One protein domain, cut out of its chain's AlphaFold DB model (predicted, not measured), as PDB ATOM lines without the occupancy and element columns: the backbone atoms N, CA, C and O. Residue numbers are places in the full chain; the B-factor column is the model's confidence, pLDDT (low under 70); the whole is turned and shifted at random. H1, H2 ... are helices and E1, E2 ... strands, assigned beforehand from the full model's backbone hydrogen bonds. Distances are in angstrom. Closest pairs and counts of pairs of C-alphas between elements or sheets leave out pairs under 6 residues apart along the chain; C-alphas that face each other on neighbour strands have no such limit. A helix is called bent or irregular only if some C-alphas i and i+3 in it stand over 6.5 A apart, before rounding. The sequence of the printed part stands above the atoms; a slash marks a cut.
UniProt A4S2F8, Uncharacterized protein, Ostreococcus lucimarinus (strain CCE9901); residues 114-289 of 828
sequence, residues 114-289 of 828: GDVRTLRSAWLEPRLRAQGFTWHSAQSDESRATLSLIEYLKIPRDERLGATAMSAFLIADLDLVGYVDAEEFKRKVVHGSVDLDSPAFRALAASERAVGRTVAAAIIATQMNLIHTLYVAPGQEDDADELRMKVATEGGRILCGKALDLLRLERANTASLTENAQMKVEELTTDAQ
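This is residues 114 to 289 of the 828 residues of an uncharacterized protein of Ostreococcus lucimarinus (strain CCE9901) (UniProt A4S2F8). H6 and H7 form a long helical hairpin, and the shorter H8 folds back alongside to complete an up-and-down bundle of three helices. H3 packs on H6 with H1 beyond it, giving a row H1, H3, H6, while the short H4, at a steep tilt to H6, touches residues 223 to 227 of H6 and packs on E2 of the small strand hairpin E1 and E2. The printed part has 176 residues, with eight named helices and two named strands in the order H1 E1 E2 H2 H3 H4 H5 H6 H7 H8; the sheet, E1 - E2, is antiparallel and the class is mostly helix. The whole is compact, with a radius of gyration of the C-alphas of 16.6 A and spans of 52 by 38 by 32 A.

H1, residues 114 to 130, touches H3, residues 163 to 180, with the C-alphas of Arg 117 and Val 180 closest at 5.9 A; they run opposite ways at a shallow tilt of 33 degrees, only just short of steep. E1, residues 134 to 138, and E2, residues 141 to 148, form an antiparallel hairpin, with N 146 and O 136 at 2.8 A and N 136 and O 146 at 2.9 A, within hydrogen-bond range. E2 bends by 71 degrees at residue 144, where the C-alphas of Arg 144 and Arg 187 are the closest of E2 and H4, residues 182 to 190, at 4.8 A. Residues 146 to 147 of E2 also pair, parallel, with residues 193 to 194. H3 and H4 form a helical hairpin; they touch at Gly 178 and Phe 185, whose C-alphas are closest at 5.3 A, with a steep tilt of 35.4 degrees, only just past shallow. The hub is H6, residues 206 to 235, which touches four helices. H3 touches it at a shallow tilt of 30 degrees, the same way, with the C-alphas of Ser 167 and Val 215 closest at 5.7 A. H4 touches residues 223 to 227 of H6 alone, at a steep tilt of 56 degrees, with the C-alphas of Val 189 and Gln 223 closest at 5.3 A. H2, residues 150 to 154, and H5, residues 199 to 202, are close but not clearly touching, with the C-alphas of Ile 150 and Phe 201 closest at 6.2 A. H7, residues 242 to 270, forms a helical hairpin with H6 at a shallow tilt of 19 degrees, the C-alphas of Val 232 and Ala 248 being closest at 4.4 A. H8, residues 275 to 285, touches residues 210 to 221 of H6 alone, the same way at 16 degrees, with the C-alphas of Thr 214 and Val 281 closest at 5.0 A. H1 is apart from H6, H7 and H8, for instance. Every O i to N i+4 pair is within hydrogen-bond range in H2, H4, H7 and H8, against 10 of 13 in H1, 11 of 14 in H3 and 23 of 26 in H6; H5 is too short for such a pair, and its one O i to N i+3 pair is within range.

H1 begins at C-alpha 114, (169.067, 297.567, 165.691), and is 23.2 A long; it is only just irregular, C-alphas 122 and 125 being 6.9 A apart. E1 and E2 measure 12.4 A and 16.3 A, and the short H2 follows. H3 is 25.7 A long and H4 10.4 A, followed by the four residues of H5. H6 runs 41.7 A from C-alpha 206, (134.622, 315.032, 148.011), with a kink of 37 degrees near residue 229; it is only just irregular, C-alphas 230 and 233 being 6.7 A apart. H7 is 42.2 A long, and H8, 15.4 A, ends at C-alpha 285, (138.650, 296.473, 155.843).

The two C-alphas farthest apart are those of Asp 158 and Asp 239, at 53.6 A. The printed part has no cut and no long link; H2 to H3, H4 to H5 and H6 to H7 are short, and the other links are tight. Mean pLDDT of the printed part is 79.1, and it is under 70 at residues 138 to 143, 235 to 236, 238 to 239 and 269 to 288.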
ATOM      1  N   GLY A 114     168.262 296.572 166.404       84.31
ATOM      2  CA  GLY A 114     169.067 297.567 165.691       84.31
ATOM      3  C   GLY A 114     168.743 297.627 164.197       84.31
ATOM      4  O   GLY A 114     168.585 298.720 163.645       84.31
ATOM      5  N   ASP A 115     168.568 296.469 163.564       85.94
ATOM      6  CA  ASP A 115     168.219 296.368 162.144       85.94
ATOM      7  C   ASP A 115     166.798 296.861 161.888       85.94
ATOM      8  O   ASP A 115     166.580 297.656 160.975       85.94
ATOM      9  N   VAL A 116     165.842 296.496 162.750       85.81
ATOM     10  CA  VAL A 116     164.457 296.988 162.657       85.81
ATOM     11  C   VAL A 116     164.396 298.509 162.841       85.81
ATOM     12  O   VAL A 116     163.735 299.211 162.068       85.81
ATOM     13  N   ARG A 117     165.145 299.061 163.807       86.88
ATOM     14  CA  ARG A 117     165.252 300.517 163.996       86.88
ATOM     15  C   ARG A 117     165.854 301.202 162.769       86.88
ATOM     16  O   ARG A 117     165.398 302.283 162.397       86.88
ATOM     17  N   THR A 118     166.849 300.589 162.135       86.88
ATOM     18  CA  THR A 118     167.523 301.137 160.948       86.88
ATOM     19  C   THR A 118     166.600 301.094 159.735       86.88
ATOM     20  O   THR A 118     166.397 302.113 159.083       86.88
ATOM     21  N   LEU A 119     165.954 299.958 159.480       87.12
ATOM     22  CA  LEU A 119     164.923 299.794 158.459       87.12
ATOM     23  C   LEU A 119     163.829 300.865 158.588       87.12
ATOM     24  O   LEU A 119     163.466 301.524 157.610       87.12
ATOM     25  N   ARG A 120     163.338 301.093 159.806       88.00
ATOM     26  CA  ARG A 120     162.301 302.090 160.057       88.00
ATOM     27  C   ARG A 120     162.805 303.519 159.837       88.00
ATOM     28  O   ARG A 120     162.236 304.246 159.028       88.00
ATOM     29  N   SER A 121     163.871 303.915 160.530       85.81
ATOM     30  CA  SER A 121     164.352 305.306 160.549       85.81
ATOM     31  C   SER A 121     165.075 305.737 159.269       85.81
ATOM     32  O   SER A 121     164.961 306.893 158.860       85.81
ATOM     33  N   ALA A 122     165.799 304.828 158.612       84.69
ATOM     34  CA  ALA A 122     166.591 305.134 157.423       84.69
ATOM     35  C   ALA A 122     165.845 304.852 156.112       84.69
ATOM     36  O   ALA A 122     166.116 305.512 155.107       84.69
ATOM     37  N   TRP A 123     164.908 303.893 156.090       86.25
ATOM     38  CA  TRP A 123     164.216 303.507 154.857       86.25
ATOM     39  C   TRP A 123     162.738 303.913 154.832       86.25
ATOM     40  O   TRP A 123     162.331 304.619 153.904       86.25
ATOM     41  N   LEU A 124     161.941 303.499 155.819       87.44
ATOM     42  CA  LEU A 124     160.479 303.635 155.766       87.44
ATOM     43  C   LEU A 124     159.988 305.046 156.121       87.44
ATOM     44  O   LEU A 124     159.254 305.669 155.352       87.44
ATOM     45  N   GLU A 125     160.427 305.584 157.255       86.50
ATOM     46  CA  GLU A 125     159.972 306.877 157.764       86.50
ATOM     47  C   GLU A 125     160.289 308.054 156.817       86.50
ATOM     48  O   GLU A 125     159.395 308.873 156.579       86.50
ATOM     49  N   PRO A 126     161.483 308.150 156.192       87.62
ATOM     50  CA  PRO A 126     161.758 309.203 155.215       87.62
ATOM     51  C   PRO A 126     160.810 309.168 154.010       87.62
ATOM     52  O   PRO A 126     160.421 310.222 153.509       87.62
ATOM     53  N   ARG A 127     160.399 307.973 153.562       86.31
ATOM     54  CA  ARG A 127     159.466 307.799 152.435       86.31
ATOM     55  C   ARG A 127     158.043 308.204 152.808       86.31
ATOM     56  O   ARG A 127     157.385 308.880 152.022       86.31
ATOM     57  N   LEU A 128     157.593 307.853 154.013       87.75
ATOM     58  CA  LEU A 128     156.301 308.300 154.541       87.75
ATOM     59  C   LEU A 128     156.254 309.828 154.679       87.75
ATOM     60  O   LEU A 128     155.308 310.458 154.202       87.75
ATOM     61  N   ARG A 129     157.307 310.439 155.240       87.12
ATOM     62  CA  ARG A 129     157.413 311.902 155.361       87.12
ATOM     63  C   ARG A 129     157.456 312.599 154.001       87.12
ATOM     64  O   ARG A 129     156.815 313.632 153.842       87.12
ATOM     65  N   ALA A 130     158.156 312.031 153.016       85.19
ATOM     66  CA  ALA A 130     158.193 312.568 151.653       85.19
ATOM     67  C   ALA A 130     156.811 312.574 150.977       85.19
ATOM     68  O   ALA A 130     156.538 313.434 150.148       85.19
ATOM     69  N   GLN A 131     155.929 311.648 151.358       85.50
ATOM     70  CA  GLN A 131     154.538 311.592 150.902       85.50
ATOM     71  C   GLN A 131     153.580 312.385 151.810       85.50
ATOM     72  O   GLN A 131     152.369 312.265 151.672       85.50
ATOM     73  N   GLY A 132     154.086 313.199 152.742       83.50
ATOM     74  CA  GLY A 132     153.259 314.066 153.585       83.50
ATOM     75  C   GLY A 132     152.584 313.367 154.771       83.50
ATOM     76  O   GLY A 132     151.686 313.945 155.378       83.50
ATOM     77  N   PHE A 133     152.996 312.149 155.133       86.25
ATOM     78  CA  PHE A 133     152.497 311.485 156.337       86.25
ATOM     79  C   PHE A 133     153.320 311.892 157.555       86.25
ATOM     80  O   PHE A 133     154.497 311.545 157.681       86.25
ATOM     81  N   THR A 134     152.682 312.607 158.478       83.94
ATOM     82  CA  THR A 134     153.293 313.023 159.742       83.94
ATOM     83  C   THR A 134     152.356 312.772 160.916       83.94
ATOM     84  O   THR A 134     151.156 313.070 160.880       83.94
ATOM     85  N   TRP A 135     152.927 312.205 161.978       84.81
ATOM     86  CA  TRP A 135     152.266 312.028 163.264       84.81
ATOM     87  C   TRP A 135     152.518 313.264 164.123       84.81
ATOM     88  O   TRP A 135     153.667 313.605 164.400       84.81
ATOM     89  N   HIS A 136     151.450 313.924 164.556       82.94
ATOM     90  CA  HIS A 136     151.519 315.076 165.447       82.94
ATOM     91  C   HIS A 136     151.094 314.648 166.848       82.94
ATOM     92  O   HIS A 136     150.033 314.050 167.011       82.94
ATOM     93  N   SER A 137     151.894 314.966 167.864       71.06
ATOM     94  CA  SER A 137     151.429 314.879 169.251       71.06
ATOM     95  C   SER A 137     150.468 316.037 169.501       71.06
ATOM     96  O   SER A 137     150.783 317.177 169.147       71.06
ATOM     97  N   ALA A 138     149.304 315.776 170.093       58.72
ATOM     98  CA  ALA A 138     148.444 316.866 170.537       58.72
ATOM     99  C   ALA A 138     149.198 317.691 171.595       58.72
ATOM    100  O   ALA A 138     149.749 317.131 172.538       58.72
ATOM    101  N   GLN A 139     149.234 319.021 171.451       52.81
ATOM    102  CA  GLN A 139     149.970 319.918 172.364       52.81
ATOM    103  C   GLN A 139     149.486 319.852 173.827       52.81
ATOM    104  O   GLN A 139     150.173 320.349 174.712       52.81
ATOM    105  N   SER A 140     148.318 319.254 174.083       51.12
ATOM    106  CA  SER A 140     147.719 319.096 175.412       51.12
ATOM    107  C   SER A 140     147.721 317.659 175.942       51.12
ATOM    108  O   SER A 140     147.332 317.460 177.088       51.12
ATOM    109  N   ASP A 141     148.090 316.666 175.128       55.53
ATOM    110  CA  ASP A 141     148.006 315.250 175.494       55.53
ATOM    111  C   ASP A 141     149.189 314.484 174.886       55.53
ATOM    112  O   ASP A 141     149.172 314.080 173.720       55.53
ATOM    113  N   GLU A 142     150.254 314.315 175.675       59.56
ATOM    114  CA  GLU A 142     151.471 313.600 175.259       59.56
ATOM    115  C   GLU A 142     151.210 312.108 174.978       59.56
ATOM    116  O   GLU A 142     152.048 311.436 174.373       59.56
ATOM    117  N   SER A 143     150.039 311.590 175.371       65.75
ATOM    118  CA  SER A 143     149.665 310.180 175.239       65.75
ATOM    119  C   SER A 143     149.072 309.799 173.872       65.75
ATOM    120  O   SER A 143     149.013 308.610 173.547       65.75
ATOM    121  N   ARG A 144     148.676 310.772 173.031       79.31
ATOM    122  CA  ARG A 144     147.968 310.522 171.760       79.31
ATOM    123  C   ARG A 144     148.613 311.217 170.560       79.31
ATOM    124  O   ARG A 144     148.747 312.440 170.522       79.31
ATOM    125  N   ALA A 145     148.927 310.430 169.527       84.38
ATOM    126  CA  ALA A 145     149.403 310.936 168.243       84.38
ATOM    127  C   ALA A 145     148.289 310.950 167.181       84.38
ATOM    128  O   ALA A 145     147.558 309.974 167.005       84.38
ATOM    129  N   THR A 146     148.189 312.036 166.420       85.94
ATOM    130  CA  THR A 146     147.248 312.170 165.303       85.94
ATOM    131  C   THR A 146     147.993 312.166 163.973       85.94
ATOM    132  O   THR A 146     148.861 313.011 163.738       85.94
ATOM    133  N   LEU A 147     147.650 311.232 163.085       86.56
ATOM    134  CA  LEU A 147     148.164 311.192 161.720       86.56
ATOM    135  C   LEU A 147     147.432 312.218 160.851       86.56
ATOM    136  O   LEU A 147     146.209 312.146 160.684       86.56
ATOM    137  N   SER A 148     148.191 313.139 160.255       85.06
ATOM    138  CA  SER A 148     147.663 314.050 159.238       85.06
ATOM    139  C   SER A 148     147.671 313.378 157.869       85.06
ATOM    140  O   SER A 148     148.722 312.979 157.372       85.06
ATOM    141  N   LEU A 149     146.494 313.283 157.246       85.50
ATOM    142  CA  LEU A 149     146.346 312.877 155.841       85.50
ATOM    143  C   LEU A 149     146.324 314.076 154.886       85.50
ATOM    144  O   LEU A 149     146.344 313.902 153.671       85.50
ATOM    145  N   ILE A 150     146.234 315.297 155.418       85.62
ATOM    146  CA  ILE A 150     145.976 316.499 154.624       85.62
ATOM    147  C   ILE A 150     147.145 316.797 153.690       85.62
ATOM    148  O   ILE A 150     146.922 317.078 152.517       85.62
ATOM    149  N   GLU A 151     148.378 316.729 154.196       84.69
ATOM    150  CA  GLU A 151     149.567 317.042 153.400       84.69
ATOM    151  C   GLU A 151     149.752 316.038 152.261       84.69
ATOM    152  O   GLU A 151     149.990 316.450 151.132       84.69
ATOM    153  N   TYR A 152     149.498 314.751 152.505       85.56
ATOM    154  CA  TYR A 152     149.433 313.739 151.447       85.56
ATOM    155  C   TYR A 152     148.363 314.060 150.387       85.56
ATOM    156  O   TYR A 152     148.621 313.993 149.187       85.56
ATOM    157  N   LEU A 153     147.156 314.452 150.809       85.25
ATOM    158  CA  LEU A 153     146.053 314.757 149.887       85.25
ATOM    159  C   LEU A 153     146.246 316.067 149.105       85.25
ATOM    160  O   LEU A 153     145.568 316.262 148.096       85.25
ATOM    161  N   LYS A 154     147.159 316.947 149.536       84.06
ATOM    162  CA  LYS A 154     147.569 318.151 148.793       84.06
ATOM    163  C   LYS A 154     148.555 317.849 147.662       84.06
ATOM    164  O   LYS A 154     148.664 318.668 146.750       84.06
ATOM    165  N   ILE A 155     149.264 316.718 147.708       84.81
ATOM    166  CA  ILE A 155     150.205 316.329 146.651       84.81
ATOM    167  C   ILE A 155     149.411 316.052 145.359       84.81
ATOM    168  O   ILE A 155     148.397 315.340 145.411       84.81
ATOM    169  N   PRO A 156     149.835 316.594 144.198       81.38
ATOM    170  CA  PRO A 156     149.190 316.333 142.916       81.38
ATOM    171  C   PRO A 156     149.027 314.835 142.634       81.38
ATOM    172  O   PRO A 156     149.890 314.022 142.965       81.38
ATOM    173  N   ARG A 157     147.914 314.453 141.992       76.69
ATOM    174  CA  ARG A 157     147.563 313.038 141.755       76.69
ATOM    175  C   ARG A 157     148.616 312.260 140.969       76.69
ATOM    176  O   ARG A 157     148.750 311.066 141.203       76.69
ATOM    177  N   ASP A 158     149.326 312.941 140.080       75.62
ATOM    178  CA  ASP A 158     150.325 312.343 139.195       75.62
ATOM    179  C   ASP A 158     151.689 312.167 139.892       75.62
ATOM    180  O   ASP A 158     152.532 311.407 139.427       75.62
ATOM    181  N   GLU A 159     151.893 312.846 141.026       74.62
ATOM    182  CA  GLU A 159     153.130 312.815 141.818       74.62
ATOM    183  C   GLU A 159     152.987 311.985 143.104       74.62
ATOM    184  O   GLU A 159     153.981 311.525 143.673       74.62
ATOM    185  N   ARG A 160     151.751 311.776 143.576       78.94
ATOM    186  CA  ARG A 160     151.476 310.985 144.778       78.94
ATOM    187  C   ARG A 160     151.448 309.492 144.480       78.94
ATOM    188  O   ARG A 160     150.875 309.041 143.487       78.94
ATOM    189  N   LEU A 161     151.984 308.703 145.406       77.62
ATOM    190  CA  LEU A 161     151.790 307.257 145.376       77.62
ATOM    191  C   LEU A 161     150.313 306.915 145.596       77.62
ATOM    192  O   LEU A 161     149.589 307.621 146.293       77.62
ATOM    193  N   GLY A 162     149.846 305.820 144.995       75.56
ATOM    194  CA  GLY A 162     148.462 305.378 145.151       75.56
ATOM    195  C   GLY A 162     148.109 305.095 146.616       75.56
ATOM    196  O   GLY A 162     148.909 304.525 147.357       75.56
ATOM    197  N   ALA A 163     146.881 305.434 147.017       74.12
ATOM    198  CA  ALA A 163     146.400 305.278 148.395       74.12
ATOM    199  C   ALA A 163     146.587 303.861 148.953       74.12
ATOM    200  O   ALA A 163     146.934 303.699 150.113       74.12
ATOM    201  N   THR A 164     146.419 302.846 148.112       71.44
ATOM    202  CA  THR A 164     146.573 301.439 148.487       71.44
ATOM    203  C   THR A 164     148.038 301.074 148.770       71.44
ATOM    204  O   THR A 164     148.326 300.389 149.748       71.44
ATOM    205  N   ALA A 165     148.990 301.583 147.978       76.56
ATOM    206  CA  ALA A 165     150.422 301.391 148.224       76.56
ATOM    207  C   ALA A 165     150.881 302.134 149.488       76.56
ATOM    208  O   ALA A 165     151.641 301.587 150.284       76.56
ATOM    209  N   MET A 166     150.370 303.348 149.712       79.94
ATOM    210  CA  MET A 166     150.663 304.102 150.934       79.94
ATOM    211  C   MET A 166     150.081 303.451 152.184       79.94
ATOM    212  O   MET A 166     150.761 303.428 153.208       79.94
ATOM    213  N   SER A 167     148.886 302.860 152.095       77.06
ATOM    214  CA  SER A 167     148.350 302.032 153.172       77.06
ATOM    215  C   SER A 167     149.326 300.911 153.531       77.06
ATOM    216  O   SER A 167     149.676 300.798 154.695       77.06
ATOM    217  N   ALA A 168     149.873 300.163 152.565       77.88
ATOM    218  CA  ALA A 168     150.847 299.103 152.858       77.88
ATOM    219  C   ALA A 168     152.097 299.600 153.617       77.88
ATOM    220  O   ALA A 168     152.544 298.947 154.559       77.88
ATOM    221  N   PHE A 169     152.639 300.768 153.254       84.75
ATOM    222  CA  PHE A 169     153.778 301.361 153.967       84.75
ATOM    223  C   PHE A 169     153.425 301.814 155.388       84.75
ATOM    224  O   PHE A 169     154.220 301.629 156.307       84.75
ATOM    225  N   LEU A 170     152.239 302.394 155.584       83.56
ATOM    226  CA  LEU A 170     151.765 302.818 156.905       83.56
ATOM    227  C   LEU A 170     151.487 301.625 157.821       83.56
ATOM    228  O   LEU A 170     151.807 301.680 159.004       83.56
ATOM    229  N   ILE A 171     150.933 300.545 157.268       82.62
ATOM    230  CA  ILE A 171     150.705 299.284 157.982       82.62
ATOM    231  C   ILE A 171     152.033 298.730 158.499       82.62
ATOM    232  O   ILE A 171     152.141 298.412 159.681       82.62
ATOM    233  N   ALA A 172     153.058 298.694 157.639       84.31
ATOM    234  CA  ALA A 172     154.391 298.269 158.045       84.31
ATOM    235  C   ALA A 172     154.994 299.177 159.124       84.31
ATOM    236  O   ALA A 172     155.555 298.664 160.082       84.31
ATOM    237  N   ASP A 173     154.860 300.506 159.032       88.44
ATOM    238  CA  ASP A 173     155.402 301.397 160.076       88.44
ATOM    239  C   ASP A 173     154.745 301.127 161.432       88.44
ATOM    240  O   ASP A 173     155.447 301.026 162.434       88.44
ATOM    241  N   LEU A 174     153.421 300.948 161.469       86.00
ATOM    242  CA  LEU A 174     152.699 300.659 162.712       86.00
ATOM    243  C   LEU A 174     153.134 299.338 163.357       86.00
ATOM    244  O   LEU A 174     153.275 299.287 164.577       86.00
ATOM    245  N   ASP A 175     153.373 298.302 162.552       83.62
ATOM    246  CA  ASP A 175     153.862 297.008 163.037       83.62
ATOM    247  C   ASP A 175     155.315 297.115 163.542       83.62
ATOM    248  O   ASP A 175     155.627 296.738 164.672       83.62
ATOM    249  N   LEU A 176     156.201 297.748 162.763       85.12
ATOM    250  CA  LEU A 176     157.615 297.911 163.122       85.12
ATOM    251  C   LEU A 176     157.828 298.802 164.357       85.12
ATOM    252  O   LEU A 176     158.783 298.581 165.102       85.12
ATOM    253  N   VAL A 177     156.963 299.793 164.605       84.62
ATOM    254  CA  VAL A 177     157.031 300.637 165.814       84.62
ATOM    255  C   VAL A 177     156.990 299.780 167.085       84.62
ATOM    256  O   VAL A 177     157.741 300.066 168.021       84.62
ATOM    257  N   GLY A 178     156.191 298.707 167.099       78.88
ATOM    258  CA  GLY A 178     156.059 297.805 168.248       78.88
ATOM    259  C   GLY A 178     157.369 297.128 168.661       78.88
ATOM    260  O   GLY A 178     157.584 296.882 169.846       78.88
ATOM    261  N   TYR A 179     158.280 296.903 167.713       79.81
ATOM    262  CA  TYR A 179     159.582 296.279 167.969       79.81
ATOM    263  C   TYR A 179     160.661 297.272 168.414       79.81
ATOM    264  O   TYR A 179     161.712 296.855 168.894       79.81
ATOM    265  N   VAL A 180     160.446 298.581 168.231       81.31
ATOM    266  CA  VAL A 180     161.488 299.604 168.428       81.31
ATOM    267  C   VAL A 180     161.258 300.439 169.684       81.31
ATOM    268  O   VAL A 180     162.228 300.723 170.391       81.31
ATOM    269  N   ASP A 181     160.014 300.862 169.935       83.00
ATOM    270  CA  ASP A 181     159.655 301.756 171.041       83.00
ATOM    271  C   ASP A 181     158.205 301.520 171.508       83.00
ATOM    272  O   ASP A 181     157.237 301.815 170.803       83.00
ATOM    273  N   ALA A 182     158.059 301.034 172.744       81.31
ATOM    274  CA  ALA A 182     156.768 300.740 173.357       81.31
ATOM    275  C   ALA A 182     155.913 301.994 173.633       81.31
ATOM    276  O   ALA A 182     154.685 301.929 173.551       81.31
ATOM    277  N   GLU A 183     156.523 303.139 173.947       83.38
ATOM    278  CA  GLU A 183     155.784 304.385 174.196       83.38
ATOM    279  C   GLU A 183     155.330 305.024 172.883       83.38
ATOM    280  O   GLU A 183     154.230 305.570 172.780       83.38
ATOM    281  N   GLU A 184     156.137 304.919 171.830       82.94
ATOM    282  CA  GLU A 184     155.700 305.304 170.489       82.94
ATOM    283  C   GLU A 184     154.583 304.388 169.964       82.94
ATOM    284  O   GLU A 184     153.618 304.879 169.369       82.94
ATOM    285  N   PHE A 185     154.652 303.087 170.261       85.56
ATOM    286  CA  PHE A 185     153.599 302.128 169.940       85.56
ATOM    287  C   PHE A 185     152.271 302.487 170.612       85.56
ATOM    288  O   PHE A 185     151.252 302.607 169.931       85.56
ATOM    289  N   LYS A 186     152.266 302.766 171.923       85.00
ATOM    290  CA  LYS A 186     151.051 303.219 172.625       85.00
ATOM    291  C   LYS A 186     150.472 304.491 172.002       85.00
ATOM    292  O   LYS A 186     149.272 304.556 171.734       85.00
ATOM    293  N   ARG A 187     151.318 305.481 171.704       84.88
ATOM    294  CA  ARG A 187     150.874 306.769 171.144       84.88
ATOM    295  C   ARG A 187     150.285 306.654 169.737       84.88
ATOM    296  O   ARG A 187     149.326 307.366 169.440       84.88
ATOM    297  N   LYS A 188     150.845 305.796 168.874       86.50
ATOM    298  CA  LYS A 188     150.438 305.652 167.460       86.50
ATOM    299  C   LYS A 188     149.400 304.558 167.210       86.50
ATOM    300  O   LYS A 188     148.528 304.737 166.362       86.50
ATOM    301  N   VAL A 189     149.485 303.435 167.919       84.81
ATOM    302  CA  VAL A 189     148.648 302.247 167.678       84.81
ATOM    303  C   VAL A 189     147.472 302.201 168.647       84.81
ATOM    304  O   VAL A 189     146.328 302.129 168.206       84.81
ATOM    305  N   VAL A 190     147.739 302.310 169.952       83.00
ATOM    306  CA  VAL A 190     146.709 302.171 170.995       83.00
ATOM    307  C   VAL A 190     145.819 303.415 171.064       83.00
ATOM    308  O   VAL A 190     144.606 303.331 170.885       83.00
ATOM    309  N   HIS A 191     146.417 304.592 171.255       85.06
ATOM    310  CA  HIS A 191     145.682 305.856 171.383       85.06
ATOM    311  C   HIS A 191     145.618 306.662 170.083       85.06
ATOM    312  O   HIS A 191     144.848 307.620 169.987       85.06
ATOM    313  N   GLY A 192     146.417 306.299 169.078       83.88
ATOM    314  CA  GLY A 192     146.615 307.133 167.896       83.88
ATOM    315  C   GLY A 192     145.361 307.270 167.039       83.88
ATOM    316  O   GLY A 192     144.572 306.339 166.941       83.88
ATOM    317  N   SER A 193     145.159 308.412 166.387       85.38
ATOM    318  CA  SER A 193     143.965 308.678 165.565       85.38
ATOM    319  C   SER A 193     144.290 309.301 164.216       85.38
ATOM    320  O   SER A 193     145.386 309.811 164.014       85.38
ATOM    321  N   VAL A 194     143.322 309.300 163.301       85.56
ATOM    322  CA  VAL A 194     143.458 309.921 161.978       85.56
ATOM    323  C   VAL A 194     142.651 311.215 161.928       85.56
ATOM    324  O   VAL A 194     141.523 311.256 162.417       85.56
ATOM    325  N   ASP A 195     143.213 312.270 161.338       84.50
ATOM    326  CA  ASP A 195     142.612 313.609 161.313       84.50
ATOM    327  C   ASP A 195     141.469 313.768 160.285       84.50
ATOM    328  O   ASP A 195     141.542 314.566 159.350       84.50
ATOM    329  N   LEU A 196     140.412 312.964 160.415       81.88
ATOM    330  CA  LEU A 196     139.241 313.017 159.525       81.88
ATOM    331  C   LEU A 196     138.250 314.133 159.894       81.88
ATOM    332  O   LEU A 196     137.425 314.530 159.068       81.88
ATOM    333  N   ASP A 197     138.320 314.639 161.126       79.56
ATOM    334  CA  ASP A 197     137.384 315.630 161.659       79.56
ATOM    335  C   ASP A 197     137.886 317.072 161.602       79.56
ATOM    336  O   ASP A 197     137.110 317.992 161.886       79.56
ATOM    337  N   SER A 198     139.135 317.306 161.191       83.44
ATOM    338  CA  SER A 198     139.645 318.668 161.096       83.44
ATOM    339  C   SER A 198     138.879 319.512 160.076       83.44
ATOM    340  O   SER A 198     138.443 319.027 159.021       83.44
ATOM    341  N   PRO A 199     138.757 320.827 160.335       82.12
ATOM    342  CA  PRO A 199     138.165 321.755 159.375       82.12
ATOM    343  C   PRO A 199     138.917 321.740 158.038       82.12
ATOM    344  O   PRO A 199     138.298 321.866 156.984       82.12
ATOM    345  N   ALA A 200     140.234 321.516 158.075       82.06
ATOM    346  CA  ALA A 200     141.071 321.404 156.889       82.06
ATOM    347  C   ALA A 200     140.740 320.156 156.052       82.06
ATOM    348  O   ALA A 200     140.612 320.272 154.836       82.06
ATOM    349  N   PHE A 201     140.523 318.991 156.675       84.44
ATOM    350  CA  PHE A 201     140.083 317.794 155.951       84.44
ATOM    351  C   PHE A 201     138.671 317.960 155.376       84.44
ATOM    352  O   PHE A 201     138.409 317.596 154.228       84.44
ATOM    353  N   ARG A 202     137.751 318.567 156.138       83.62
ATOM    354  CA  ARG A 202     136.370 318.827 155.690       83.62
ATOM    355  C   ARG A 202     136.292 319.808 154.517       83.62
ATOM    356  O   ARG A 202     135.365 319.697 153.717       83.62
ATOM    357  N   ALA A 203     137.265 320.712 154.393       85.25
ATOM    358  CA  ALA A 203     137.379 321.651 153.280       85.25
ATOM    359  C   ALA A 203     137.850 321.002 151.961       85.25
ATOM    360  O   ALA A 203     137.727 321.622 150.904       85.25
ATOM    361  N   LEU A 204     138.370 319.768 151.988       84.50
ATOM    362  CA  LEU A 204     138.815 319.067 150.783       84.50
ATOM    363  C   LEU A 204     137.640 318.656 149.880       84.50
ATOM    364  O   LEU A 204     136.523 318.357 150.327       84.50
ATOM    365  N   ALA A 205     137.921 318.566 148.577       83.88
ATOM    366  CA  ALA A 205     136.978 318.051 147.591       83.88
ATOM    367  C   ALA A 205     136.488 316.641 147.973       83.88
ATOM    368  O   ALA A 205     137.228 315.843 148.547       83.88
ATOM    369  N   ALA A 206     135.238 316.309 147.631       79.81
ATOM    370  CA  ALA A 206     134.622 315.032 148.011       79.81
ATOM    371  C   ALA A 206     135.433 313.806 147.546       79.81
ATOM    372  O   ALA A 206     135.555 312.838 148.292       79.81
ATOM    373  N   SER A 207     136.043 313.875 146.358       78.44
ATOM    374  CA  SER A 207     136.895 312.808 145.823       78.44
ATOM    375  C   SER A 207     138.190 312.615 146.620       78.44
ATOM    376  O   SER A 207     138.592 311.480 146.844       78.44
ATOM    377  N   GLU A 208     138.807 313.689 147.120       83.31
ATOM    378  CA  GLU A 208     139.998 313.596 147.976       83.31
ATOM    379  C   GLU A 208     139.652 313.130 149.392       83.31
ATOM    380  O   GLU A 208     140.364 312.308 149.966       83.31
ATOM    381  N   ARG A 209     138.503 313.559 149.931       83.88
ATOM    382  CA  ARG A 209     137.995 313.037 151.210       83.88
ATOM    383  C   ARG A 209     137.742 311.532 151.149       83.88
ATOM    384  O   ARG A 209     138.057 310.830 152.103       83.88
ATOM    385  N   ALA A 210     137.217 311.028 150.033       77.31
ATOM    386  CA  ALA A 210     136.996 309.599 149.832       77.31
ATOM    387  C   ALA A 210     138.319 308.803 149.828       77.31
ATOM    388  O   ALA A 210     138.424 307.760 150.479       77.31
ATOM    389  N   VAL A 211     139.364 309.336 149.183       79.44
ATOM    390  CA  VAL A 211     140.720 308.759 149.214       79.44
ATOM    391  C   VAL A 211     141.302 308.783 150.631       79.44
ATOM    392  O   VAL A 211     141.804 307.765 151.100       79.44
ATOM    393  N   GLY A 212     141.180 309.903 151.349       83.00
ATOM    394  CA  GLY A 212     141.633 310.009 152.738       83.00
ATOM    395  C   GLY A 212     140.953 309.000 153.665       83.00
ATOM    396  O   GLY A 212     141.618 308.327 154.446       83.00
ATOM    397  N   ARG A 213     139.636 308.819 153.525       84.19
ATOM    398  CA  ARG A 213     138.890 307.804 154.285       84.19
ATOM    399  C   ARG A 213     139.338 306.380 153.946       84.19
ATOM    400  O   ARG A 213     139.402 305.552 154.841       84.19
ATOM    401  N   THR A 214     139.699 306.109 152.691       79.00
ATOM    402  CA  THR A 214     140.247 304.805 152.269       79.00
ATOM    403  C   THR A 214     141.560 304.490 152.997       79.00
ATOM    404  O   THR A 214     141.720 303.403 153.544       79.00
ATOM    405  N   VAL A 215     142.480 305.460 153.077       81.88
ATOM    406  CA  VAL A 215     143.746 305.300 153.820       81.88
ATOM    407  C   VAL A 215     143.486 305.139 155.321       81.88
ATOM    408  O   VAL A 215     144.063 304.263 155.963       81.88
ATOM    409  N   ALA A 216     142.579 305.943 155.881       85.81
ATOM    410  CA  ALA A 216     142.215 305.869 157.291       85.81
ATOM    411  C   ALA A 216     141.608 304.513 157.683       85.81
ATOM    412  O   ALA A 216     141.937 303.998 158.748       85.81
ATOM    413  N   ALA A 217     140.780 303.912 156.823       82.94
ATOM    414  CA  ALA A 217     140.204 302.591 157.061       82.94
ATOM    415  C   ALA A 217     141.285 301.514 157.243       82.94
ATOM    416  O   ALA A 217     141.240 300.764 158.213       82.94
ATOM    417  N   ALA A 218     142.300 301.502 156.372       80.50
ATOM    418  CA  ALA A 218     143.417 300.558 156.457       80.50
ATOM    419  C   ALA A 218     144.248 300.731 157.742       80.50
ATOM    420  O   ALA A 218     144.651 299.751 158.372       80.50
ATOM    421  N   ILE A 219     144.478 301.982 158.157       86.06
ATOM    422  CA  ILE A 219     145.177 302.292 159.412       86.06
ATOM    423  C   ILE A 219     144.380 301.771 160.608       86.06
ATOM    424  O   ILE A 219     144.944 301.090 161.460       86.06
ATOM    425  N   ILE A 220     143.078 302.067 160.671       87.19
ATOM    426  CA  ILE A 220     142.222 301.651 161.787       87.19
ATOM    427  C   ILE A 220     142.127 300.122 161.843       87.19
ATOM    428  O   ILE A 220     142.314 299.555 162.917       87.19
ATOM    429  N   ALA A 221     141.936 299.443 160.707       83.12
ATOM    430  CA  ALA A 221     141.929 297.978 160.635       83.12
ATOM    431  C   ALA A 221     143.242 297.365 161.163       83.12
ATOM    432  O   ALA A 221     143.236 296.386 161.908       83.12
ATOM    433  N   THR A 222     144.379 297.991 160.857       83.38
ATOM    434  CA  THR A 222     145.692 297.540 161.344       83.38
ATOM    435  C   THR A 222     145.877 297.793 162.831       83.38
ATOM    436  O   THR A 222     146.356 296.914 163.544       83.38
ATOM    437  N   GLN A 223     145.452 298.958 163.327       88.12
ATOM    438  CA  GLN A 223     145.423 299.230 164.765       88.12
ATOM    439  C   GLN A 223     144.580 298.178 165.494       88.12
ATOM    440  O   GLN A 223     145.025 297.653 166.510       88.12
ATOM    441  N   MET A 224     143.410 297.821 164.954       88.00
ATOM    442  CA  MET A 224     142.559 296.770 165.516       88.00
ATOM    443  C   MET A 224     143.287 295.419 165.573       88.00
ATOM    444  O   MET A 224     143.306 294.798 166.633       88.00
ATOM    445  N   ASN A 225     143.939 294.992 164.484       83.81
ATOM    446  CA  ASN A 225     144.703 293.738 164.448       83.81
ATOM    447  C   ASN A 225     145.837 293.707 165.481       83.81
ATOM    448  O   ASN A 225     146.003 292.713 166.189       83.81
ATOM    449  N   LEU A 226     146.605 294.795 165.589       83.56
ATOM    450  CA  LEU A 226     147.718 294.901 166.535       83.56
ATOM    451  C   LEU A 226     147.222 294.932 167.985       83.56
ATOM    452  O   LEU A 226     147.764 294.218 168.827       83.56
ATOM    453  N   ILE A 227     146.167 295.704 168.277       86.62
ATOM    454  CA  ILE A 227     145.554 295.748 169.611       86.62
ATOM    455  C   ILE A 227     145.032 294.363 169.996       86.62
ATOM    456  O   ILE A 227     145.283 293.902 171.110       86.62
ATOM    457  N   HIS A 228     144.341 293.690 169.075       83.88
ATOM    458  CA  HIS A 228     143.806 292.365 169.333       83.88
ATOM    459  C   HIS A 228     144.921 291.359 169.631       83.88
ATOM    460  O   HIS A 228     144.912 290.721 170.678       83.88
ATOM    461  N   THR A 229     145.916 291.271 168.748       81.25
ATOM    462  CA  THR A 229     147.000 290.284 168.849       81.25
ATOM    463  C   THR A 229     147.852 290.477 170.105       81.25
ATOM    464  O   THR A 229     148.247 289.497 170.726       81.25
ATOM    465  N   LEU A 230     148.141 291.725 170.489       79.56
ATOM    466  CA  LEU A 230     149.111 292.018 171.550       79.56
ATOM    467  C   LEU A 230     148.487 292.220 172.932       79.56
ATOM    468  O   LEU A 230     149.155 291.963 173.932       79.56
ATOM    469  N   TYR A 231     147.240 292.688 173.011       80.56
ATOM    470  CA  TYR A 231     146.596 292.981 174.295       80.56
ATOM    471  C   TYR A 231     145.398 292.094 174.588       80.56
ATOM    472  O   TYR A 231     145.181 291.766 175.750       80.56
ATOM    473  N   VAL A 232     144.619 291.719 173.573       78.00
ATOM    474  CA  VAL A 232     143.335 291.040 173.781       78.00
ATOM    475  C   VAL A 232     143.485 289.523 173.773       78.00
ATOM    476  O   VAL A 232     143.154 288.881 174.765       78.00
ATOM    477  N   ALA A 233     144.034 288.957 172.698       76.25
ATOM    478  CA  ALA A 233     144.199 287.516 172.533       76.25
ATOM    479  C   ALA A 233     144.980 286.849 173.687       76.25
ATOM    480  O   ALA A 233     144.510 285.825 174.179       76.25
ATOM    481  N   PRO A 234     146.081 287.428 174.221       74.56
ATOM    482  CA  PRO A 234     146.818 286.819 175.337       74.56
ATOM    483  C   PRO A 234     146.038 286.766 176.659       74.56
ATOM    484  O   PRO A 234     146.420 286.042 177.575       74.56
ATOM    485  N   GLY A 235     144.982 287.573 176.804       64.88
ATOM    486  CA  GLY A 235     144.071 287.517 177.949       64.88
ATOM    487  C   GLY A 235     142.854 286.623 177.716       64.88
ATOM    488  O   GLY A 235     141.971 286.592 178.559       64.88
ATOM    489  N   GLN A 236     142.769 285.940 176.575       68.75
ATOM    490  CA  GLN A 236     141.726 284.951 176.279       68.75
ATOM    491  C   GLN A 236     142.262 283.511 176.342       68.75
ATOM    492  O   GLN A 236     141.516 282.575 176.072       68.75
ATOM    493  N   GLU A 237     143.543 283.333 176.678       71.75
ATOM    494  CA  GLU A 237     144.167 282.025 176.892       71.75
ATOM    495  C   GLU A 237     143.711 281.413 178.228       71.75
ATOM    496  O   GLU A 237     143.558 282.131 179.219       71.75
ATOM    497  N   ASP A 238     143.540 280.087 178.265       58.62
ATOM    498  CA  ASP A 238     142.972 279.352 179.411       58.62
ATOM    499  C   ASP A 238     143.784 279.503 180.724       58.62
ATOM    500  O   ASP A 238     143.232 279.315 181.807       58.62
ATOM    501  N   ASP A 239     145.053 279.931 180.642       65.62
ATOM    502  CA  ASP A 239     145.978 280.147 181.773       65.62
ATOM    503  C   ASP A 239     146.371 281.632 181.973       65.62
ATOM    504  O   ASP A 239     147.439 281.953 182.507       65.62
ATOM    505  N   ALA A 240     145.557 282.584 181.508       70.81
ATOM    506  CA  ALA A 240     145.896 284.003 181.609       70.81
ATOM    507  C   ALA A 240     145.893 284.520 183.066       70.81
ATOM    508  O   ALA A 240     144.869 284.548 183.749       70.81
ATOM    509  N   ASP A 241     147.042 285.036 183.521       80.62
ATOM    510  CA  ASP A 241     147.168 285.687 184.831       80.62
ATOM    511  C   ASP A 241     146.235 286.908 184.985       80.62
ATOM    512  O   ASP A 241     145.934 287.622 184.023       80.62
ATOM    513  N   GLU A 242     145.876 287.255 186.229       78.88
ATOM    514  CA  GLU A 242     144.981 288.385 186.556       78.88
ATOM    515  C   GLU A 242     145.439 289.722 185.934       78.88
ATOM    516  O   GLU A 242     144.625 290.567 185.547       78.88
ATOM    517  N   LEU A 243     146.753 289.923 185.800       78.94
ATOM    518  CA  LEU A 243     147.322 291.098 185.141       78.94
ATOM    519  C   LEU A 243     147.012 291.116 183.636       78.94
ATOM    520  O   LEU A 243     146.631 292.162 183.109       78.94
ATOM    521  N   ARG A 244     147.141 289.973 182.948       78.38
ATOM    522  CA  ARG A 244     146.837 289.844 181.513       78.38
ATOM    523  C   ARG A 244     145.347 290.045 181.256       78.38
ATOM    524  O   ARG A 244     144.995 290.778 180.340       78.38
ATOM    525  N   MET A 245     144.488 289.526 182.134       76.75
ATOM    526  CA  MET A 245     143.038 289.755 182.085       76.75
ATOM    527  C   MET A 245     142.669 291.245 182.199       76.75
ATOM    528  O   MET A 245     141.831 291.752 181.445       76.75
ATOM    529  N   LYS A 246     143.314 291.987 183.113       79.50
ATOM    530  CA  LYS A 246     143.106 293.441 183.260       79.50
ATOM    531  C   LYS A 246     143.553 294.210 182.018       79.50
ATOM    532  O   LYS A 246     142.823 295.079 181.545       79.50
ATOM    533  N   VAL A 247     144.721 293.869 181.473       81.62
ATOM    534  CA  VAL A 247     145.252 294.481 180.245       81.62
ATOM    535  C   VAL A 247     144.346 294.193 179.047       81.62
ATOM    536  O   VAL A 247     144.035 295.111 178.291       81.62
ATOM    537  N   ALA A 248     143.855 292.962 178.910       81.31
ATOM    538  CA  ALA A 248     142.941 292.577 177.843       81.31
ATOM    539  C   ALA A 248     141.585 293.282 177.948       81.31
ATOM    540  O   ALA A 248     141.001 293.645 176.931       81.31
ATOM    541  N   THR A 249     141.111 293.562 179.165       80.38
ATOM    542  CA  THR A 249     139.880 294.342 179.381       80.38
ATOM    543  C   THR A 249     140.011 295.776 178.872       80.38
ATOM    544  O   THR A 249     139.135 296.256 178.151       80.38
ATOM    545  N   GLU A 250     141.118 296.448 179.187       81.38
ATOM    546  CA  GLU A 250     141.367 297.803 178.687       81.38
ATOM    547  C   GLU A 250     141.641 297.803 177.172       81.38
ATOM    548  O   GLU A 250     141.079 298.612 176.433       81.38
ATOM    549  N   GLY A 251     142.428 296.839 176.681       83.56
ATOM    550  CA  GLY A 251     142.682 296.649 175.250       83.56
ATOM    551  C   GLY A 251     141.402 296.382 174.453       83.56
ATOM    552  O   GLY A 251     141.204 296.973 173.393       83.56
ATOM    553  N   GLY A 252     140.493 295.565 174.989       83.75
ATOM    554  CA  GLY A 252     139.195 295.256 174.392       83.75
ATOM    555  C   GLY A 252     138.282 296.479 174.297       83.75
ATOM    556  O   GLY A 252     137.627 296.689 173.275       83.75
ATOM    557  N   ARG A 253     138.298 297.358 175.308       84.62
ATOM    558  CA  ARG A 253     137.569 298.637 175.261       84.62
ATOM    559  C   ARG A 253     138.062 299.521 174.115       84.62
ATOM    560  O   ARG A 253     137.253 300.068 173.364       84.62
ATOM    561  N   ILE A 254     139.380 299.648 173.975       86.88
ATOM    562  CA  ILE A 254     140.004 300.441 172.909       86.88
ATOM    563  C   ILE A 254     139.700 299.817 171.542       86.88
ATOM    564  O   ILE A 254     139.314 300.533 170.617       86.88
ATOM    565  N   LEU A 255     139.788 298.489 171.432       88.44
ATOM    566  CA  LEU A 255     139.474 297.731 170.222       88.44
ATOM    567  C   LEU A 255     138.038 297.992 169.733       88.44
ATOM    568  O   LEU A 255     137.837 298.299 168.558       88.44
ATOM    569  N   CYS A 256     137.047 297.947 170.626       87.75
ATOM    570  CA  CYS A 256     135.655 298.262 170.287       87.75
ATOM    571  C   CYS A 256     135.473 299.721 169.837       87.75
ATOM    572  O   CYS A 256     134.716 299.981 168.901       87.75
ATOM    573  N   GLY A 257     136.187 300.671 170.451       87.69
ATOM    574  CA  GLY A 257     136.196 302.068 170.007       87.69
ATOM    575  C   GLY A 257     136.707 302.218 168.569       87.69
ATOM    576  O   GLY A 257     136.070 302.871 167.746       87.69
ATOM    577  N   LYS A 258     137.803 301.527 168.231       89.00
ATOM    578  CA  LYS A 258     138.353 301.490 166.866       89.00
ATOM    579  C   LYS A 258     137.397 300.856 165.861       89.00
ATOM    580  O   LYS A 258     137.232 301.379 164.760       89.00
ATOM    581  N   ALA A 259     136.734 299.772 166.250       88.75
ATOM    582  CA  ALA A 259     135.735 299.115 165.419       88.75
ATOM    583  C   ALA A 259     134.537 300.037 165.119       88.75
ATOM    584  O   ALA A 259     134.063 300.090 163.984       88.75
ATOM    585  N   LEU A 260     134.088 300.831 166.099       88.25
ATOM    586  CA  LEU A 260     133.047 301.843 165.891       88.25
ATOM    587  C   LEU A 260     133.490 302.962 164.944       88.25
ATOM    588  O   LEU A 260     132.708 303.370 164.082       88.25
ATOM    589  N   ASP A 261     134.724 303.450 165.076       87.06
ATOM    590  CA  ASP A 261     135.275 304.456 164.162       87.06
ATOM    591  C   ASP A 261     135.310 303.928 162.720       87.06
ATOM    592  O   ASP A 261     134.918 304.636 161.786       87.06
ATOM    593  N   LEU A 262     135.699 302.661 162.538       87.38
ATOM    594  CA  LEU A 262     135.721 302.007 161.232       87.38
ATOM    595  C   LEU A 262     134.314 301.843 160.640       87.38
ATOM    596  O   LEU A 262     134.081 302.213 159.488       87.38
ATOM    597  N   LEU A 263     133.349 301.390 161.446       87.12
ATOM    598  CA  LEU A 263     131.939 301.292 161.059       87.12
ATOM    599  C   LEU A 263     131.362 302.651 160.628       87.12
ATOM    600  O   LEU A 263     130.641 302.756 159.631       87.12
ATOM    601  N   ARG A 264     131.658 303.718 161.381       85.88
ATOM    602  CA  ARG A 264     131.213 305.084 161.056       85.88
ATOM    603  C   ARG A 264     131.829 305.566 159.745       85.88
ATOM    604  O   ARG A 264     131.135 306.204 158.948       85.88
ATOM    605  N   LEU A 265     133.093 305.234 159.496       83.06
ATOM    606  CA  LEU A 265     133.801 305.576 158.267       83.06
ATOM    607  C   LEU A 265     133.200 304.871 157.046       83.06
ATOM    608  O   LEU A 265     132.927 305.538 156.042       83.06
ATOM    609  N   GLU A 266     132.940 303.565 157.135       79.56
ATOM    610  CA  GLU A 266     132.291 302.801 156.064       79.56
ATOM    611  C   GLU A 266     130.932 303.409 155.699       79.56
ATOM    612  O   GLU A 266     130.678 303.708 154.528       79.56
ATOM    613  N   ARG A 267     130.106 303.726 156.705       79.12
ATOM    614  CA  ARG A 267     128.788 304.359 156.512       79.12
ATOM    615  C   ARG A 267     128.858 305.757 155.903       79.12
ATOM    616  O   ARG A 267     128.049 306.116 155.044       79.12
ATOM    617  N   ALA A 268     129.825 306.564 156.332       73.81
ATOM    618  CA  ALA A 268     130.035 307.900 155.784       73.81
ATOM    619  C   ALA A 268     130.461 307.867 154.304       73.81
ATOM    620  O   ALA A 268     130.254 308.851 153.582       73.81
ATOM    621  N   ASN A 269     131.056 306.760 153.847       69.31
ATOM    622  CA  ASN A 269     131.410 306.547 152.447       69.31
ATOM    623  C   ASN A 269     130.235 306.058 151.607       69.31
ATOM    624  O   ASN A 269     130.031 306.619 150.528       69.31
ATOM    625  N   THR A 270     129.413 305.139 152.123       65.62
ATOM    626  CA  THR A 270     128.168 304.696 151.462       65.62
ATOM    627  C   THR A 270     127.252 305.883 151.157       65.62
ATOM    628  O   THR A 270     126.709 306.003 150.062       65.62
ATOM    629  N   ALA A 271     127.139 306.834 152.092       60.78
ATOM    630  CA  ALA A 271     126.321 308.035 151.918       60.78
ATOM    631  C   ALA A 271     126.877 309.039 150.882       60.78
ATOM    632  O   ALA A 271     126.153 309.923 150.431       60.78
ATOM    633  N   SER A 272     128.158 308.934 150.506       59.50
ATOM    634  CA  SER A 272     128.844 309.901 149.632       59.50
ATOM    635  C   SER A 272     128.811 309.562 148.131       59.50
ATOM    636  O   SER A 272     129.413 310.287 147.342       59.50
ATOM    637  N   LEU A 273     128.093 308.497 147.733       51.28
ATOM    638  CA  LEU A 273     127.816 308.080 146.341       51.28
ATOM    639  C   LEU A 273     129.048 307.800 145.451       51.28
ATOM    640  O   LEU A 273     128.924 307.717 144.232       51.28
ATOM    641  N   THR A 274     130.243 307.619 146.022       59.31
ATOM    642  CA  THR A 274     131.435 307.223 145.251       59.31
ATOM    643  C   THR A 274     131.656 305.713 145.343       59.31
ATOM    644  O   THR A 274     132.423 305.234 146.174       59.31
ATOM    645  N   GLU A 275     130.993 304.961 144.460       56.75
ATOM    646  CA  GLU A 275     131.020 303.484 144.393       56.75
ATOM    647  C   GLU A 275     132.453 302.908 144.421       56.75
ATOM    648  O   GLU A 275     132.754 301.974 145.159       56.75
ATOM    649  N   ASN A 276     133.392 303.557 143.722       60.03
ATOM    650  CA  ASN A 276     134.806 303.162 143.699       60.03
ATOM    651  C   ASN A 276     135.543 303.342 145.035       60.03
ATOM    652  O   ASN A 276     136.515 302.633 145.290       60.03
ATOM    653  N   ALA A 277     135.156 304.317 145.859       56.81
ATOM    654  CA  ALA A 277     135.783 304.528 147.163       56.81
ATOM    655  C   ALA A 277     135.179 303.604 148.217       56.81
ATOM    656  O   ALA A 277     135.906 303.098 149.064       56.81
ATOM    657  N   GLN A 278     133.873 303.340 148.127       59.44
ATOM    658  CA  GLN A 278     133.209 302.347 148.962       59.44
ATOM    659  C   GLN A 278     133.817 300.955 148.752       59.44
ATOM    660  O   GLN A 278     134.277 300.368 149.724       59.44
ATOM    661  N   MET A 279     133.927 300.487 147.501       60.38
ATOM    662  CA  MET A 279     134.547 299.187 147.204       60.38
ATOM    663  C   MET A 279     135.981 299.083 147.739       60.38
ATOM    664  O   MET A 279     136.376 298.037 148.233       60.38
ATOM    665  N   LYS A 280     136.766 300.169 147.681       64.06
ATOM    666  CA  LYS A 280     138.145 300.179 148.198       64.06
ATOM    667  C   LYS A 280     138.225 300.203 149.719       64.06
ATOM    668  O   LYS A 280     139.180 299.684 150.283       64.06
ATOM    669  N   VAL A 281     137.270 300.846 150.385       61.84
ATOM    670  CA  VAL A 281     137.190 300.824 151.847       61.84
ATOM    671  C   VAL A 281     136.796 299.428 152.304       61.84
ATOM    672  O   VAL A 281     137.472 298.896 153.168       61.84
ATOM    673  N   GLU A 282     135.785 298.823 151.679       61.97
ATOM    674  CA  GLU A 282     135.395 297.432 151.932       61.97
ATOM    675  C   GLU A 282     136.574 296.476 151.696       61.97
ATOM    676  O   GLU A 282     136.886 295.678 152.570       61.97
ATOM    677  N   GLU A 283     137.301 296.623 150.583       63.56
ATOM    678  CA  GLU A 283     138.507 295.836 150.287       63.56
ATOM    679  C   GLU A 283     139.581 295.993 151.374       63.56
ATOM    680  O   GLU A 283     140.142 295.004 151.828       63.56
ATOM    681  N   LEU A 284     139.862 297.207 151.848       62.47
ATOM    682  CA  LEU A 284     140.895 297.422 152.868       62.47
ATOM    683  C   LEU A 284     140.441 297.070 154.288       62.47
ATOM    684  O   LEU A 284     141.288 296.839 155.148       62.47
ATOM    685  N   THR A 285     139.137 297.006 154.564       61.72
ATOM    686  CA  THR A 285     138.650 296.473 155.843       61.72
ATOM    687  C   THR A 285     138.670 294.949 155.893       61.72
ATOM    688  O   THR A 285     138.718 294.412 156.997       61.72
ATOM    689  N   THR A 286     138.762 294.251 154.750       61.09
ATOM    690  CA  THR A 286     139.051 292.800 154.729       61.09
ATOM    691  C   THR A 286     140.450 292.443 155.241       61.09
ATOM    692  O   THR A 286     140.684 291.298 155.617       61.09
ATOM    693  N   ASP A 287     141.384 293.402 155.327       62.41
ATOM    694  CA  ASP A 287     142.691 293.167 155.960       62.41
ATOM    695  C   ASP A 287     142.581 293.012 157.498       62.41
ATOM    696  O   ASP A 287     143.541 292.579 158.147       62.41
ATOM    697  N   ALA A 288     141.435 293.341 158.114       65.88
ATOM    698  CA  ALA A 288     141.179 293.005 159.513       65.88
ATOM    699  C   ALA A 288     141.014 291.483 159.672       65.88
ATOM    700  O   ALA A 288     140.229 290.848 158.973       65.88
ATOM    701  N   GLN A 289     141.762 290.889 160.601       75.94
ATOM    702  CA  GLN A 289     141.737 289.446 160.805       75.94
ATOM    703  C   GLN A 289     140.397 288.997 161.414       75.94
ATOM    704  O   GLN A 289     139.869 289.683 162.292       75.94
TER     705      GLN A 289